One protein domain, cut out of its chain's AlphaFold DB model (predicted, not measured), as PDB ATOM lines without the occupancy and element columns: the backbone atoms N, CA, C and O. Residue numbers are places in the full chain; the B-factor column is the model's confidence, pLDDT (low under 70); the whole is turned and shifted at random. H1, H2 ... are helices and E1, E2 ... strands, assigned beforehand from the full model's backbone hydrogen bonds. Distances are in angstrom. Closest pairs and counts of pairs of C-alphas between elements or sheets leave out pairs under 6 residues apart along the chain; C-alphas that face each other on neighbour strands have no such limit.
ATOM      1  N   ASP A 417     148.110  72.251  83.458       88.31
ATOM      2  CA  ASP A 417     148.330  73.675  83.228       88.31
ATOM      3  C   ASP A 417     147.492  74.494  84.216       88.31
ATOM      4  O   ASP A 417     146.411  74.076  84.640       88.31
ATOM      5  N   VAL A 418     148.018  75.651  84.615       89.62
ATOM      6  CA  VAL A 418     147.352  76.561  85.550       89.62
ATOM      7  C   VAL A 418     146.409  77.469  84.767       89.62
ATOM      8  O   VAL A 418     146.823  78.101  83.795       89.62
ATOM      9  N   ILE A 419     145.151  77.546  85.198       92.12
ATOM     10  CA  ILE A 419     144.182  78.518  84.683       92.12
ATOM     11  C   ILE A 419     144.519  79.871  85.332       92.12
ATOM     12  O   ILE A 419     144.465  79.958  86.561       92.12
ATOM     13  N   PRO A 420     144.901  80.907  84.563       90.94
ATOM     14  CA  PRO A 420     145.304  82.187  85.130       90.94
ATOM     15  C   PRO A 420     144.106  82.956  85.689       90.94
ATOM     16  O   PRO A 420     143.013  82.963  85.118       90.94
ATOM     17  N   THR A 421     144.340  83.668  86.785       88.25
ATOM     18  CA  THR A 421     143.439  84.695  87.305       88.25
ATOM     19  C   THR A 421     143.786  86.063  86.708       88.25
ATOM     20  O   THR A 421     144.859  86.272  86.143       88.25
ATOM     21  N   ILE A 422     142.918  87.056  86.912       86.94
ATOM     22  CA  ILE A 422     143.166  88.459  86.513       86.94
ATOM     23  C   ILE A 422     144.404  89.058  87.216       86.94
ATOM     24  O   ILE A 422     144.991  90.035  86.742       86.94
ATOM     25  N   GLY A 423     144.811  88.488  88.356       87.69
ATOM     26  CA  GLY A 423     146.050  88.853  89.041       87.69
ATOM     27  C   GLY A 423     147.302  88.429  88.270       87.69
ATOM     28  O   GLY A 423     148.291  89.159  88.285       87.69
ATOM     29  N   ASP A 424     147.230  87.303  87.556       89.50
ATOM     30  CA  ASP A 424     148.350  86.691  86.834       89.50
ATOM     31  C   ASP A 424     148.571  87.313  85.442       89.50
ATOM     32  O   ASP A 424     149.661  87.227  84.874       89.50
ATOM     33  N   CYS A 425     147.554  87.974  84.882       87.00
ATOM     34  CA  CYS A 425     147.618  88.584  83.555       87.00
ATOM     35  C   CYS A 425     148.430  89.894  83.534       87.00
ATOM     36  O   CYS A 425     148.088  90.885  84.184       87.00
ATOM     37  N   HIS A 426     149.490  89.908  82.718       85.31
ATOM     38  CA  HIS A 426     150.403  91.049  82.564       85.31
ATOM     39  C   HIS A 426     149.803  92.244  81.804       85.31
ATOM     40  O   HIS A 426     150.199  93.380  82.055       85.31
ATOM     41  N   VAL A 427     148.875  91.997  80.876       89.31
ATOM     42  CA  VAL A 427     148.219  93.028  80.057       89.31
ATOM     43  C   VAL A 427     146.813  93.263  80.598       89.31
ATOM     44  O   VAL A 427     146.065  92.309  80.809       89.31
ATOM     45  N   LYS A 428     146.461  94.530  80.842       90.56
ATOM     46  CA  LYS A 428     145.162  94.946  81.388       90.56
ATOM     47  C   LYS A 428     144.614  96.084  80.538       90.56
ATOM     48  O   LYS A 428     145.058  97.217  80.670       90.56
ATOM     49  N   GLU A 429     143.663  95.751  79.676       89.88
ATOM     50  CA  GLU A 429     143.029  96.666  78.727       89.88
ATOM     51  C   GLU A 429     141.515  96.706  78.952       89.88
ATOM     52  O   GLU A 429     140.923  95.731  79.414       89.88
ATOM     53  N   GLN A 430     140.880  97.833  78.620       88.44
ATOM     54  CA  GLN A 430     139.417  97.976  78.711       88.44
ATOM     55  C   GLN A 430     138.672  97.304  77.547       88.44
ATOM     56  O   GLN A 430     137.463  97.092  77.631       88.44
ATOM     57  N   SER A 431     139.370  96.983  76.457       89.19
ATOM     58  CA  SER A 431     138.821  96.350  75.259       89.19
ATOM     59  C   SER A 431     139.519  95.023  74.958       89.19
ATOM     60  O   SER A 431     140.650  94.769  75.374       89.19
ATOM     61  N   THR A 432     138.834  94.141  74.230       89.12
ATOM     62  CA  THR A 432     139.393  92.851  73.823       89.12
ATOM     63  C   THR A 432     140.410  93.029  72.697       89.12
ATOM     64  O   THR A 432     140.096  93.491  71.600       89.12
ATOM     65  N   MET A 433     141.650  92.626  72.965       91.06
ATOM     66  CA  MET A 433     142.745  92.686  71.999       91.06
ATOM     67  C   MET A 433     142.737  91.465  71.068       91.06
ATOM     68  O   MET A 433     142.379  90.363  71.475       91.06
ATOM     69  N   GLU A 434     143.139  91.629  69.809       92.19
ATOM     70  CA  GLU A 434     143.136  90.541  68.817       92.19
ATOM     71  C   GLU A 434     144.334  89.589  69.010       92.19
ATOM     72  O   GLU A 434     145.470  90.044  69.141       92.19
ATOM     73  N   LEU A 435     144.079  88.272  69.017       93.19
ATOM     74  CA  LEU A 435     145.044  87.238  69.417       93.19
ATOM     75  C   LEU A 435     146.363  87.296  68.644       93.19
ATOM     76  O   LEU A 435     147.423  87.307  69.267       93.19
ATOM     77  N   PHE A 436     146.321  87.349  67.313       91.62
ATOM     78  CA  PHE A 436     147.518  87.308  66.468       91.62
ATOM     79  C   PHE A 436     148.440  88.505  66.740       91.62
ATOM     80  O   PHE A 436     149.658  88.340  66.789       91.62
ATOM     81  N   ASN A 437     147.858  89.683  67.001       91.19
ATOM     82  CA  ASN A 437     148.586  90.893  67.395       91.19
ATOM     83  C   ASN A 437     149.102  90.888  68.840       91.19
ATOM     84  O   ASN A 437     149.965  91.693  69.165       91.19
ATOM     85  N   GLN A 438     148.537  90.072  69.731       92.06
ATOM     86  CA  GLN A 438     148.985  89.982  71.126       92.06
ATOM     87  C   GLN A 438     150.036  88.895  71.331       92.06
ATOM     88  O   GLN A 438     150.962  89.079  72.116       92.06
ATOM     89  N   THR A 439     149.923  87.764  70.628       93.12
ATOM     90  CA  THR A 439     150.915  86.687  70.727       93.12
ATOM     91  C   THR A 439     152.109  86.897  69.802       93.12
ATOM     92  O   THR A 439     153.081  86.154  69.914       93.12
ATOM     93  N   ASN A 440     152.062  87.864  68.878       92.62
ATOM     94  CA  ASN A 440     153.059  88.069  67.822       92.62
ATOM     95  C   ASN A 440     153.376  86.791  67.015       92.62
ATOM     96  O   ASN A 440     154.518  86.548  66.619       92.62
ATOM     97  N   ASP A 441     152.365  85.934  66.829       91.94
ATOM     98  CA  ASP A 441     152.493  84.578  66.275       91.94
ATOM     99  C   ASP A 441     153.567  83.716  66.981       91.94
ATOM    100  O   ASP A 441     154.181  82.841  66.371       91.94
ATOM    101  N   THR A 442     153.823  83.943  68.275       92.94
ATOM    102  CA  THR A 442     154.734  83.112  69.092       92.94
ATOM    103  C   THR A 442     154.009  81.946  69.770       92.94
ATOM    104  O   THR A 442     154.605  80.888  69.970       92.94
ATOM    105  N   SER A 443     152.709  82.108  70.037       92.88
ATOM    106  CA  SER A 443     151.819  81.141  70.685       92.88
ATOM    107  C   SER A 443     150.493  81.038  69.927       92.88
ATOM    108  O   SER A 443     149.975  82.047  69.443       92.88
ATOM    109  N   ASP A 444     149.926  79.830  69.876       94.06
ATOM    110  CA  ASP A 444     148.558  79.581  69.389       94.06
ATOM    111  C   ASP A 444     147.487  79.925  70.442       94.06
ATOM    112  O   ASP A 444     146.299  79.988  70.131       94.06
ATOM    113  N   TYR A 445     147.912  80.145  71.690       94.12
ATOM    114  CA  TYR A 445     147.062  80.369  72.856       94.12
ATOM    115  C   TYR A 445     147.232  81.785  73.407       94.12
ATOM    116  O   TYR A 445     148.360  82.254  73.593       94.12
ATOM    117  N   LEU A 446     146.104  82.407  73.749       93.69
ATOM    118  CA  LEU A 446     146.006  83.636  74.527       93.69
ATOM    119  C   LEU A 446     144.858  83.488  75.527       93.69
ATOM    120  O   LEU A 446     143.769  83.051  75.159       93.69
ATOM    121  N   TRP A 447     145.106  83.858  76.781       93.75
ATOM    122  CA  TRP A 447     144.082  83.882  77.819       93.75
ATOM    123  C   TRP A 447     143.394  85.244  77.862       93.75
ATOM    124  O   TRP A 447     144.055  86.275  77.968       93.75
ATOM    125  N   TYR A 448     142.064  85.225  77.832       92.88
ATOM    126  CA  TYR A 448     141.217  86.381  78.104       92.88
ATOM    127  C   TYR A 448     140.537  86.159  79.453       92.88
ATOM    128  O   TYR A 448     139.747  85.229  79.600       92.88
ATOM    129  N   THR A 449     140.853  86.994  80.440       93.19
ATOM    130  CA  THR A 449     140.299  86.900  81.799       93.19
ATOM    131  C   THR A 449     139.535  88.170  82.138       93.19
ATOM    132  O   THR A 449     140.073  89.266  81.986       93.19
ATOM    133  N   THR A 450     138.318  88.036  82.655       92.25
ATOM    134  CA  THR A 450     137.532  89.152  83.195       92.25
ATOM    135  C   THR A 450     136.804  88.715  84.462       92.25
ATOM    136  O   THR A 450     136.693  87.516  84.730       92.25
ATOM    137  N   ARG A 451     136.342  89.681  85.258       91.38
ATOM    138  CA  ARG A 451     135.533  89.466  86.460       91.38
ATOM    139  C   ARG A 451     134.178  90.108  86.228       91.38
ATOM    140  O   ARG A 451     134.106  91.245  85.775       91.38
ATOM    141  N   VAL A 452     133.137  89.358  86.551       88.94
ATOM    142  CA  VAL A 452     131.773  89.858  86.657       88.94
ATOM    143  C   VAL A 452     131.394  89.662  88.114       88.94
ATOM    144  O   VAL A 452     131.390  88.529  88.595       88.94
ATOM    145  N   ASP A 453     131.177  90.765  88.816       88.19
ATOM    146  CA  ASP A 453     130.560  90.756  90.136       88.19
ATOM    147  C   ASP A 453     129.042  90.760  89.943       88.19
ATOM    148  O   ASP A 453     128.545  91.442  89.047       88.19
ATOM    149  N   LEU A 454     128.344  89.929  90.715       83.12
ATOM    150  CA  LEU A 454     126.895  89.744  90.673       83.12
ATOM    151  C   LEU A 454     126.413  89.691  92.122       83.12
ATOM    152  O   LEU A 454     126.852  88.809  92.866       83.12
ATOM    153  N   ASP A 455     125.543  90.620  92.500       80.81
ATOM    154  CA  ASP A 455     124.944  90.677  93.833       80.81
ATOM    155  C   ASP A 455     123.603  89.910  93.874       80.81
ATOM    156  O   ASP A 455     123.070  89.478  92.846       80.81
ATOM    157  N   ASP A 456     123.033  89.743  95.074       76.19
ATOM    158  CA  ASP A 456     121.773  89.007  95.305       76.19
ATOM    159  C   ASP A 456     120.567  89.580  94.517       76.19
ATOM    160  O   ASP A 456     119.587  88.867  94.286       76.19
ATOM    161  N   ASP A 457     120.640  90.847  94.092       79.69
ATOM    162  CA  ASP A 457     119.631  91.527  93.266       79.69
ATOM    163  C   ASP A 457     119.838  91.319  91.743       79.69
ATOM    164  O   ASP A 457     118.881  91.441  90.975       79.69
ATOM    165  N   ASP A 458     121.056  90.983  91.285       77.38
ATOM    166  CA  ASP A 458     121.384  90.803  89.855       77.38
ATOM    167  C   ASP A 458     120.963  89.426  89.322       77.38
ATOM    168  O   ASP A 458     120.581  89.270  88.157       77.38
ATOM    169  N   LEU A 459     121.043  88.406  90.180       72.50
ATOM    170  CA  LEU A 459     120.595  87.050  89.890       72.50
ATOM    171  C   LEU A 459     119.359  86.739  90.740       72.50
ATOM    172  O   LEU A 459     119.505  86.494  91.937       72.50
ATOM    173  N   PRO A 460     118.144  86.644  90.161       66.00
ATOM    174  CA  PRO A 460     117.008  86.137  90.914       66.00
ATOM    175  C   PRO A 460     117.338  84.709  91.357       66.00
ATOM    176  O   PRO A 460     117.434  83.820  90.513       66.00
ATOM    177  N   MET A 461     117.506  84.516  92.671       61.38
ATOM    178  CA  MET A 461     118.005  83.316  93.371       61.38
ATOM    179  C   MET A 461     117.114  82.059  93.235       61.38
ATOM    180  O   MET A 461     116.871  81.322  94.194       61.38
ATOM    181  N   ARG A 462     116.598  81.778  92.035       70.44
ATOM    182  CA  ARG A 462     115.956  80.514  91.692       70.44
ATOM    183  C   ARG A 462     116.993  79.580  91.082       70.44
ATOM    184  O   ARG A 462     117.591  79.885  90.058       70.44
ATOM    185  N   ILE A 463     117.123  78.395  91.665       67.69
ATOM    186  CA  ILE A 463     118.058  77.350  91.220       67.69
ATOM    187  C   ILE A 463     117.783  76.815  89.795       67.69
ATOM    188  O   ILE A 463     118.590  76.065  89.252       67.69
ATOM    189  N   ASP A 464     116.650  77.181  89.185       75.19
ATOM    190  CA  ASP A 464     116.262  76.821  87.817       75.19
ATOM    191  C   ASP A 464     116.585  77.899  86.760       75.19
ATOM    192  O   ASP A 464     116.410  77.643  85.568       75.19
ATOM    193  N   ILE A 465     117.073  79.081  87.161       72.88
ATOM    194  CA  ILE A 465     117.578  80.118  86.250       72.88
ATOM    195  C   ILE A 465     119.103  80.161  86.361       72.88
ATOM    196  O   ILE A 465     119.653  80.594  87.370       72.88
ATOM    197  N   LEU A 466     119.792  79.741  85.300       74.25
ATOM    198  CA  LEU A 466     121.246  79.851  85.188       74.25
ATOM    199  C   LEU A 466     121.616  80.995  84.230       74.25
ATOM    200  O   LEU A 466     121.013  81.092  83.156       74.25
ATOM    201  N   PRO A 467     122.604  81.847  84.567       80.44
ATOM    202  CA  PRO A 467     123.096  82.865  83.647       80.44
ATOM    203  C   PRO A 467     123.764  82.218  82.427       80.44
ATOM    204  O   PRO A 467     124.488  81.228  82.541       80.44
ATOM    205  N   VAL A 468     123.543  82.804  81.249       86.25
ATOM    206  CA  VAL A 468     124.141  82.348  79.988       86.25
ATOM    207  C   VAL A 468     125.342  83.229  79.662       86.25
ATOM    208  O   VAL A 468     125.183  84.407  79.350       86.25
ATOM    209  N   LEU A 469     126.546  82.656  79.707       89.44
ATOM    210  CA  LEU A 469     127.740  83.303  79.170       89.44
ATOM    211  C   LEU A 469     127.765  83.115  77.651       89.44
ATOM    212  O   LEU A 469     127.886  81.987  77.187       89.44
ATOM    213  N   GLN A 470     127.694  84.214  76.903       94.38
ATOM    214  CA  GLN A 470     127.773  84.216  75.443       94.38
ATOM    215  C   GLN A 470     129.026  84.975  74.987       94.38
ATOM    216  O   GLN A 470     129.228  86.121  75.390       94.38
ATOM    217  N   VAL A 471     129.868  84.368  74.143       94.88
ATOM    218  CA  VAL A 471     131.111  85.004  73.662       94.88
ATOM    219  C   VAL A 471     131.250  84.888  72.147       94.88
ATOM    220  O   VAL A 471     131.492  83.817  71.586       94.88
ATOM    221  N   HIS A 472     131.147  86.030  71.466       95.19
ATOM    222  CA  HIS A 472     131.371  86.132  70.025       95.19
ATOM    223  C   HIS A 472     132.871  86.124  69.705       95.19
ATOM    224  O   HIS A 472     133.636  86.950  70.200       95.19
ATOM    225  N   ASN A 473     133.285  85.199  68.843       95.06
ATOM    226  CA  ASN A 473     134.678  84.939  68.507       95.06
ATOM    227  C   ASN A 473     134.934  85.153  67.007       95.06
ATOM    228  O   ASN A 473     134.161  84.694  66.164       95.06
ATOM    229  N   LEU A 474     136.072  85.767  66.659       93.94
ATOM    230  CA  LEU A 474     136.553  85.868  65.268       93.94
ATOM    231  C   LEU A 474     137.239  84.581  64.762       93.94
ATOM    232  O   LEU A 474     137.542  84.458  63.573       93.94
ATOM    233  N   GLY A 475     137.465  83.624  65.663       92.00
ATOM    234  CA  GLY A 475     138.148  82.360  65.410       92.00
ATOM    235  C   GLY A 475     139.389  82.178  66.293       92.00
ATOM    236  O   GLY A 475     139.811  83.096  66.982       92.00
ATOM    237  N   HIS A 476     140.022  81.006  66.310       93.25
ATOM    238  CA  HIS A 476     139.600  79.773  65.631       93.25
ATOM    239  C   HIS A 476     138.902  78.781  66.575       93.25
ATOM    240  O   HIS A 476     138.054  78.022  66.117       93.25
ATOM    241  N   SER A 477     139.219  78.809  67.872       95.19
ATOM    242  CA  SER A 477     138.615  77.982  68.923       95.19
ATOM    243  C   SER A 477     138.721  78.696  70.269       95.19
ATOM    244  O   SER A 477     139.666  79.452  70.482       95.19
ATOM    245  N   MET A 478     137.782  78.428  71.171       96.19
ATOM    246  CA  MET A 478     137.742  78.948  72.537       96.19
ATOM    247  C   MET A 478     137.459  77.803  73.513       96.19
ATOM    248  O   MET A 478     136.628  76.939  73.238       96.19
ATOM    249  N   HIS A 479     138.121  77.839  74.667       96.50
ATOM    250  CA  HIS A 479     137.780  77.050  75.848       96.50
ATOM    251  C   HIS A 479     137.360  78.017  76.955       96.50
ATOM    252  O   HIS A 479     138.024  79.033  77.162       96.50
ATOM    253  N   ALA A 480     136.262  77.716  77.638       96.00
ATOM    254  CA  ALA A 480     135.661  78.586  78.636       96.00
ATOM    255  C   ALA A 480     135.797  77.982  80.038       96.00
ATOM    256  O   ALA A 480     135.506  76.801  80.255       96.00
ATOM    257  N   PHE A 481     136.213  78.817  80.986       94.81
ATOM    258  CA  PHE A 481     136.362  78.468  82.395       94.81
ATOM    259  C   PHE A 481     135.708  79.552  83.257       94.81
ATOM    260  O   PHE A 481     135.862  80.738  82.968       94.81
ATOM    261  N   VAL A 482     135.006  79.154  84.317       92.62
ATOM    262  CA  VAL A 482     134.370  80.056  85.290       92.62
ATOM    263  C   VAL A 482     134.784  79.604  86.683       92.62
ATOM    264  O   VAL A 482     134.634  78.437  87.024       92.62
ATOM    265  N   ASN A 483     135.345  80.517  87.480       91.19
ATOM    266  CA  ASN A 483     135.855  80.234  88.832       91.19
ATOM    267  C   ASN A 483     136.838  79.041  88.903       91.19
ATOM    268  O   ASN A 483     136.898  78.333  89.903       91.19
ATOM    269  N   GLY A 484     137.614  78.823  87.834       90.50
ATOM    270  CA  GLY A 484     138.557  77.705  87.693       90.50
ATOM    271  C   GLY A 484     137.949  76.406  87.144       90.50
ATOM    272  O   GLY A 484     138.695  75.527  86.723       90.50
ATOM    273  N   GLU A 485     136.622  76.295  87.071       92.62
ATOM    274  CA  GLU A 485     135.933  75.123  86.525       92.62
ATOM    275  C   GLU A 485     135.726  75.241  85.013       92.62
ATOM    276  O   GLU A 485     135.415  76.310  84.487       92.62
ATOM    277  N   TYR A 486     135.895  74.130  84.296       94.31
ATOM    278  CA  TYR A 486     135.711  74.074  82.845       94.31
ATOM    279  C   TYR A 486     134.229  73.963  82.483       94.31
ATOM    280  O   TYR A 486     133.583  72.976  82.832       94.31
ATOM    281  N   ILE A 487     133.707  74.939  81.735       95.00
ATOM    282  CA  ILE A 487     132.280  74.994  81.376       95.00
ATOM    283  C   ILE A 487     131.992  74.635  79.912       95.00
ATOM    284  O   ILE A 487     130.846  74.350  79.574       95.00
ATOM    285  N   GLY A 488     133.003  74.605  79.037       96.12
ATOM    286  CA  GLY A 488     132.822  74.153  77.658       96.12
ATOM    287  C   GLY A 488     133.841  74.690  76.658       96.12
ATOM    288  O   GLY A 488     134.852  75.299  77.009       96.12
ATOM    289  N   TRP A 489     133.563  74.443  75.381       97.12
ATOM    290  CA  TRP A 489     134.365  74.902  74.252       97.12
ATOM    291  C   TRP A 489     133.486  75.147  73.026       97.12
ATOM    292  O   TRP A 489     132.421  74.548  72.888       97.12
ATOM    293  N   ALA A 490     133.973  75.979  72.108       97.06
ATOM    294  CA  ALA A 490     133.414  76.133  70.770       97.06
ATOM    295  C   ALA A 490     134.539  76.416  69.762       97.06
ATOM    296  O   ALA A 490     135.614  76.888  70.137       97.06
ATOM    297  N   HIS A 491     134.312  76.111  68.482       95.75
ATOM    298  CA  HIS A 491     135.274  76.406  67.420       95.75
ATOM    299  C   HIS A 491     134.596  76.791  66.106       95.75
ATOM    300  O   HIS A 491     133.518  76.297  65.767       95.75
ATOM    301  N   GLY A 492     135.288  77.604  65.315       94.00
ATOM    302  CA  GLY A 492     134.971  77.804  63.908       94.00
ATOM    303  C   GLY A 492     135.523  76.665  63.050       94.00
ATOM    304  O   GLY A 492     136.123  75.704  63.528       94.00
ATOM    305  N   ASN A 493     135.362  76.790  61.743       91.50
ATOM    306  CA  ASN A 493     136.009  75.941  60.752       91.50
ATOM    307  C   ASN A 493     136.741  76.811  59.712       91.50
ATOM    308  O   ASN A 493     136.783  78.035  59.804       91.50
ATOM    309  N   HIS A 494     137.365  76.188  58.714       88.31
ATOM    310  CA  HIS A 494     138.139  76.929  57.715       88.31
ATOM    311  C   HIS A 494     137.284  77.836  56.804       88.31
ATOM    312  O   HIS A 494     137.809  78.812  56.269       88.31
ATOM    313  N   ILE A 495     136.006  77.503  56.591       91.06
ATOM    314  CA  ILE A 495     135.067  78.288  55.774       91.06
ATOM    315  C   ILE A 495     134.471  79.409  56.631       91.06
ATOM    316  O   ILE A 495     134.585  80.580  56.281       91.06
ATOM    317  N   GLU A 496     133.890  79.044  57.771       93.44
ATOM    318  CA  GLU A 496     133.293  79.962  58.740       93.44
ATOM    319  C   GLU A 496     134.117  79.934  60.031       93.44
ATOM    320  O   GLU A 496     133.975  79.043  60.865       93.44
ATOM    321  N   LYS A 497     135.054  80.881  60.149       93.19
ATOM    322  CA  LYS A 497     135.992  80.963  61.282       93.19
ATOM    323  C   LYS A 497     135.362  81.552  62.539       93.19
ATOM    324  O   LYS A 497     135.793  81.228  63.641       93.19
ATOM    325  N   THR A 498     134.394  82.440  62.343       95.81
ATOM    326  CA  THR A 498     133.610  83.084  63.391       95.81
ATOM    327  C   THR A 498     132.677  82.079  64.042       95.81
ATOM    328  O   THR A 498     132.083  81.252  63.357       95.81
ATOM    329  N   PHE A 499     132.507  82.175  65.354       96.25
ATOM    330  CA  PHE A 499     131.538  81.373  66.093       96.25
ATOM    331  C   PHE A 499     131.078  82.137  67.334       96.25
ATOM    332  O   PHE A 499     131.666  83.149  67.715       96.25
ATOM    333  N   THR A 500     130.020  81.647  67.966       96.44
ATOM    334  CA  THR A 500     129.604  82.096  69.295       96.44
ATOM    335  C   THR A 500     129.713  80.900  70.229       96.44
ATOM    336  O   THR A 500     129.232  79.825  69.873       96.44
ATOM    337  N   PHE A 501     130.419  81.080  71.346       94.06
ATOM    338  CA  PHE A 501     130.318  80.200  72.508       94.06
ATOM    339  C   PHE A 501     129.036  80.561  73.261       94.06
ATOM    340  O   PHE A 501     128.845  81.786  73.455       94.06
TER     341      PHE A 501
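What this domain is: This is residues 417 to 501 of the 501 residues of the protein "Beta-galactosidase" of Kingdonia uniflora (UniProt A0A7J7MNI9). This domain has little regular structure: one antiparallel hairpin of two strands, E1 and E2, amid long loops, with a short helix, H1, apart from E2 and a long loop whose residues 452 to 458 and 460 to 466 stick out. Of the 85 printed residues, 18 are in named elements, in the order H1, E1, E2, and the class is mixed. The whole is loose, with a radius of gyration of the C-alphas of 15.0 A and spans of 44 by 33 by 26 A.

How they stand to each other: Look first at E1, residues 477 to 482, and E2, residues 485 to 491, a hairpin with 161 degrees between their directions. N 478 and O 490 are 2.9 A apart, within hydrogen-bond range. C-alphas 477 and 491 face each other at 4.0 A. H1, residues 435 to 439, is apart from E2; its O i to N i+4 pair is within hydrogen-bond range. Residues 472 to 473 pair antiparallel with residues 499 to 500.

Where its parts are: Find C-alpha 477 at (138.615, 77.982, 68.923); E1 runs 17.0 A from there. E2 runs 19.2 A to C-alpha 491 at (135.274, 76.406, 67.420). H1, 6.0 A, begins at C-alpha 435.

The domain as a whole: The C-alphas farthest apart, those of Thr 442 and Arg 462, are 45.0 A apart. The printed part has no cut. The link from H1 to E1 is long, 37 residues. Residues 460, 461 and 463 have pLDDT under 70.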